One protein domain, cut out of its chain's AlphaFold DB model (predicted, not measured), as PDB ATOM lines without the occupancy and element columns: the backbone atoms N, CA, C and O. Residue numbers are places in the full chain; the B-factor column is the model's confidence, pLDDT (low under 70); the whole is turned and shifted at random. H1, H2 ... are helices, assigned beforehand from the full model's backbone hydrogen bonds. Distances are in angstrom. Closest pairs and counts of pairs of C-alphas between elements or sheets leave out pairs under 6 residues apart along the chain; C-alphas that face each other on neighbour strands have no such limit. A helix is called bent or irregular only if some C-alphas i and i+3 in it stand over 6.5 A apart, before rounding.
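This is residues 17 to 56 of the 61 residues of an uncharacterized protein of Pseudomonas syringae pv. helianthi (UniProt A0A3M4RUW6). Two helices stand end to end as a wide, open V: the longer H1 makes one arm, a tight link of four residues makes the turn, and the shorter H2 makes the other arm, which does not fold back on H1. The printed part has 40 residues with two named helices, H1 then H2, and no named strand; its class is all helix. It is extended, with a radius of gyration of the C-alphas of 15.8 A, and its outline is a rod spanning 48 by 19 by 9 A.

H1, residues 17 to 38, comes first, and H2, residues 43 to 55, follows it. The two are apart, with no C-alpha of the one within 8 A of the other. Residues 17 to 56 stand free, with no C-alpha 8 or more apart along the chain within 10 A. In H1 each O i to N i+4 pair is within hydrogen-bond range, while in H2 7 of 9 are.

H1 runs from Thr 17, with its C-alpha at (379.658, 247.825, 206.145), to Gly 38, with its C-alpha at (372.673, 225.085, 225.447), 30.6 A from first to last C-alpha. Residues 39 to 42 form the tight link. H2 runs from Ala 43 to Ser 55, with the C-alpha of Ser 55 at (350.410, 235.029, 239.844), and is 18.7 A long from first to last C-alpha. Neither helix is bent.

The two C-alphas farthest apart, those of Thr 17 and His 54, are 48.4 A apart. The printed part has no cut. The mean pLDDT of the printed part is 70.2; it is 84 for H1 and 53 for H2. Residue 36 and residues 38 to 56 are under 70.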
ATOM      1  N   THR A  17     380.508 247.578 204.978       81.25
ATOM      2  CA  THR A  17     379.658 247.825 206.145       81.25
ATOM      3  C   THR A  17     378.421 246.934 206.146       81.25
ATOM      4  O   THR A  17     378.135 246.313 207.158       81.25
ATOM      5  N   GLN A  18     377.729 246.784 205.014       85.06
ATOM      6  CA  GLN A  18     376.544 245.926 204.926       85.06
ATOM      7  C   GLN A  18     376.869 244.451 205.181       85.06
ATOM      8  O   GLN A  18     376.121 243.761 205.872       85.06
ATOM      9  N   ARG A  19     378.019 243.978 204.688       84.88
ATOM     10  CA  ARG A  19     378.511 242.624 204.986       84.88
ATOM     11  C   ARG A  19     378.855 242.456 206.463       84.88
ATOM     12  O   ARG A  19     378.531 241.423 207.035       84.88
ATOM     13  N   LEU A  20     379.479 243.462 207.078       88.69
ATOM     14  CA  LEU A  20     379.817 243.435 208.500       88.69
ATOM     15  C   LEU A  20     378.556 243.424 209.373       88.69
ATOM     16  O   LEU A  20     378.459 242.605 210.279       88.69
ATOM     17  N   THR A  21     377.564 244.259 209.058       88.19
ATOM     18  CA  THR A  21     376.273 244.279 209.757       88.19
ATOM     19  C   THR A  21     375.556 242.936 209.642       88.19
ATOM     20  O   THR A  21     375.079 242.420 210.648       88.19
ATOM     21  N   ALA A  22     375.527 242.337 208.445       87.62
ATOM     22  CA  ALA A  22     374.939 241.014 208.234       87.62
ATOM     23  C   ALA A  22     375.700 239.902 208.978       87.62
ATOM     24  O   ALA A  22     375.087 238.996 209.535       87.62
ATOM     25  N   ALA A  23     377.034 239.969 209.019       89.00
ATOM     26  CA  ALA A  23     377.850 239.004 209.749       89.00
ATOM     27  C   ALA A  23     377.630 239.106 211.265       89.00
ATOM     28  O   ALA A  23     377.468 238.085 211.928       89.00
ATOM     29  N   ILE A  24     377.574 240.325 211.807       93.56
ATOM     30  CA  ILE A  24     377.318 240.562 213.232       93.56
ATOM     31  C   ILE A  24     375.904 240.109 213.603       93.56
ATOM     32  O   ILE A  24     375.739 239.428 214.610       93.56
ATOM     33  N   SER A  25     374.886 240.427 212.797       91.19
ATOM     34  CA  SER A  25     373.510 240.009 213.093       91.19
ATOM     35  C   SER A  25     373.347 238.489 213.042       91.19
ATOM     36  O   SER A  25     372.724 237.915 213.933       91.19
ATOM     37  N   ALA A  26     373.960 237.823 212.060       91.94
ATOM     38  CA  ALA A  26     373.974 236.367 211.977       91.94
ATOM     39  C   ALA A  26     374.730 235.731 213.156       91.94
ATOM     40  O   ALA A  26     374.260 234.744 213.719       91.94
ATOM     41  N   ALA A  27     375.862 236.313 213.566       91.06
ATOM     42  CA  ALA A  27     376.628 235.849 214.720       91.06
ATOM     43  C   ALA A  27     375.849 236.012 216.033       91.06
ATOM     44  O   ALA A  27     375.829 235.085 216.836       91.06
ATOM     45  N   LEU A  28     375.165 237.143 216.234       90.94
ATOM     46  CA  LEU A  28     374.305 237.371 217.400       90.94
ATOM     47  C   LEU A  28     373.123 236.404 217.421       90.94
ATOM     48  O   LEU A  28     372.845 235.810 218.457       90.94
ATOM     49  N   LEU A  29     372.455 236.201 216.283       91.12
ATOM     50  CA  LEU A  29     371.357 235.243 216.184       91.12
ATOM     51  C   LEU A  29     371.837 233.817 216.482       91.12
ATOM     52  O   LEU A  29     371.220 233.119 217.280       91.12
ATOM     53  N   GLY A  30     372.958 233.400 215.891       87.31
ATOM     54  CA  GLY A  30     373.563 232.092 216.141       87.31
ATOM     55  C   GLY A  30     373.984 231.917 217.600       87.31
ATOM     56  O   GLY A  30     373.679 230.891 218.201       87.31
ATOM     57  N   ALA A  31     374.603 232.936 218.199       85.12
ATOM     58  CA  ALA A  31     374.950 232.940 219.616       85.12
ATOM     59  C   ALA A  31     373.702 232.843 220.501       85.12
ATOM     60  O   ALA A  31     373.699 232.047 221.431       85.12
ATOM     61  N   CYS A  32     372.624 233.567 220.185       82.50
ATOM     62  CA  CYS A  32     371.344 233.452 220.884       82.50
ATOM     63  C   CYS A  32     370.741 232.053 220.755       82.50
ATOM     64  O   CYS A  32     370.246 231.529 221.744       82.50
ATOM     65  N   LEU A  33     370.790 231.430 219.576       83.19
ATOM     66  CA  LEU A  33     370.265 230.078 219.368       83.19
ATOM     67  C   LEU A  33     371.086 229.027 220.119       83.19
ATOM     68  O   LEU A  33     370.506 228.176 220.785       83.19
ATOM     69  N   VAL A  34     372.418 229.100 220.062       82.31
ATOM     70  CA  VAL A  34     373.317 228.194 220.798       82.31
ATOM     71  C   VAL A  34     373.201 228.419 222.302       82.31
ATOM     72  O   VAL A  34     373.173 227.453 223.059       82.31
ATOM     73  N   TYR A  35     373.089 229.670 222.743       73.31
ATOM     74  CA  TYR A  35     372.864 230.007 224.143       73.31
ATOM     75  C   TYR A  35     371.497 229.511 224.603       73.31
ATOM     76  O   TYR A  35     371.420 228.817 225.597       73.31
ATOM     77  N   PHE A  36     370.421 229.766 223.870       67.06
ATOM     78  CA  PHE A  36     369.085 229.302 224.240       67.06
ATOM     79  C   PHE A  36     368.978 227.768 224.229       67.06
ATOM     80  O   PHE A  36     368.411 227.184 225.150       67.06
ATOM     81  N   ALA A  37     369.577 227.103 223.236       72.88
ATOM     82  CA  ALA A  37     369.610 225.644 223.150       72.88
ATOM     83  C   ALA A  37     370.520 225.005 224.216       72.88
ATOM     84  O   ALA A  37     370.176 223.969 224.777       72.88
ATOM     85  N   GLY A  38     371.675 225.611 224.507       65.62
ATOM     86  CA  GLY A  38     372.673 225.085 225.447       65.62
ATOM     87  C   GLY A  38     372.431 225.477 226.908       65.62
ATOM     88  O   GLY A  38     372.697 224.694 227.813       65.62
ATOM     89  N   PHE A  39     371.868 226.660 227.150       59.44
ATOM     90  CA  PHE A  39     371.497 227.197 228.462       59.44
ATOM     91  C   PHE A  39     370.001 227.011 228.769       59.44
ATOM     92  O   PHE A  39     369.411 227.761 229.547       59.44
ATOM     93  N   SER A  40     369.400 225.926 228.273       53.44
ATOM     94  CA  SER A  40     368.119 225.417 228.788       53.44
ATOM     95  C   SER A  40     368.163 225.109 230.302       53.44
ATOM     96  O   SER A  40     367.120 224.881 230.912       53.44
ATOM     97  N   HIS A  41     369.351 225.116 230.922       52.50
ATOM     98  CA  HIS A  41     369.583 224.963 232.359       52.50
ATOM     99  C   HIS A  41     369.793 226.304 233.103       52.50
ATOM    100  O   HIS A  41     370.496 226.355 234.108       52.50
ATOM    101  N   ILE A  42     369.234 227.427 232.637       49.88
ATOM    102  CA  ILE A  42     369.235 228.659 233.444       49.88
ATOM    103  C   ILE A  42     368.111 228.590 234.479       49.88
ATOM    104  O   ILE A  42     366.925 228.717 234.170       49.88
ATOM    105  N   ALA A  43     368.521 228.455 235.739       51.91
ATOM    106  CA  ALA A  43     367.688 228.536 236.936       51.91
ATOM    107  C   ALA A  43     366.754 229.769 236.984       51.91
ATOM    108  O   ALA A  43     365.771 229.744 237.712       51.91
ATOM    109  N   ALA A  44     366.991 230.819 236.183       53.41
ATOM    110  CA  ALA A  44     366.104 231.983 236.074       53.41
ATOM    111  C   ALA A  44     364.791 231.706 235.311       53.41
ATOM    112  O   ALA A  44     363.751 232.217 235.713       53.41
ATOM    113  N   VAL A  45     364.790 230.865 234.265       50.31
ATOM    114  CA  VAL A  45     363.541 230.429 233.597       50.31
ATOM    115  C   VAL A  45     362.791 229.419 234.467       50.31
ATOM    116  O   VAL A  45     361.567 229.470 234.548       50.31
ATOM    117  N   HIS A  46     363.516 228.558 235.187       45.41
ATOM    118  CA  HIS A  46     362.923 227.668 236.189       45.41
ATOM    119  C   HIS A  46     362.250 228.464 237.329       45.41
ATOM    120  O   HIS A  46     361.106 228.174 237.670       45.41
ATOM    121  N   ASN A  47     362.898 229.512 237.860       52.56
ATOM    122  CA  ASN A  47     362.302 230.391 238.876       52.56
ATOM    123  C   ASN A  47     361.127 231.219 238.336       52.56
ATOM    124  O   ASN A  47     360.117 231.336 239.021       52.56
ATOM    125  N   ALA A  48     361.207 231.742 237.108       53.09
ATOM    126  CA  ALA A  48     360.102 232.485 236.495       53.09
ATOM    127  C   ALA A  48     358.864 231.601 236.238       53.09
ATOM    128  O   ALA A  48     357.729 232.051 236.394       53.09
ATOM    129  N   ALA A  49     359.064 230.324 235.892       52.66
ATOM    130  CA  ALA A  49     357.980 229.354 235.734       52.66
ATOM    131  C   ALA A  49     357.354 228.926 237.076       52.66
ATOM    132  O   ALA A  49     356.153 228.649 237.132       52.66
ATOM    133  N   HIS A  50     358.140 228.884 238.155       52.69
ATOM    134  CA  HIS A  50     357.632 228.624 239.505       52.69
ATOM    135  C   HIS A  50     356.887 229.830 240.104       52.69
ATOM    136  O   HIS A  50     355.870 229.636 240.774       52.69
ATOM    137  N   ASP A  51     357.318 231.057 239.809       57.84
ATOM    138  CA  ASP A  51     356.659 232.296 240.251       57.84
ATOM    139  C   ASP A  51     355.350 232.572 239.477       57.84
ATOM    140  O   ASP A  51     354.346 233.008 240.037       57.84
ATOM    141  N   THR A  52     355.287 232.156 238.206       53.28
ATOM    142  CA  THR A  52     354.069 232.231 237.377       53.28
ATOM    143  C   THR A  52     352.879 231.460 237.958       53.28
ATOM    144  O   THR A  52     351.737 231.872 237.768       53.28
ATOM    145  N   ARG A  53     353.094 230.362 238.698       54.66
ATOM    146  CA  ARG A  53     351.971 229.598 239.277       54.66
ATOM    147  C   ARG A  53     351.324 230.291 240.479       54.66
ATOM    148  O   ARG A  53     350.193 229.950 240.806       54.66
ATOM    149  N   HIS A  54     351.993 231.273 241.087       53.75
ATOM    150  CA  HIS A  54     351.425 232.091 242.163       53.75
ATOM    151  C   HIS A  54     350.717 233.351 241.642       53.75
ATOM    152  O   HIS A  54     349.766 233.802 242.273       53.75
ATOM    153  N   SER A  55     351.101 233.886 240.475       53.31
ATOM    154  CA  SER A  55     350.410 235.029 239.844       53.31
ATOM    155  C   SER A  55     349.327 234.648 238.826       53.31
ATOM    156  O   SER A  55     348.533 235.502 238.444       53.31
ATOM    157  N   ALA A  56     349.257 233.386 238.387       55.06
ATOM    158  CA  ALA A  56     348.208 232.897 237.482       55.06
ATOM    159  C   ALA A  56     346.906 232.483 238.199       55.06
ATOM    160  O   ALA A  56     345.930 232.115 237.541       55.06
TER     161      ALA A  56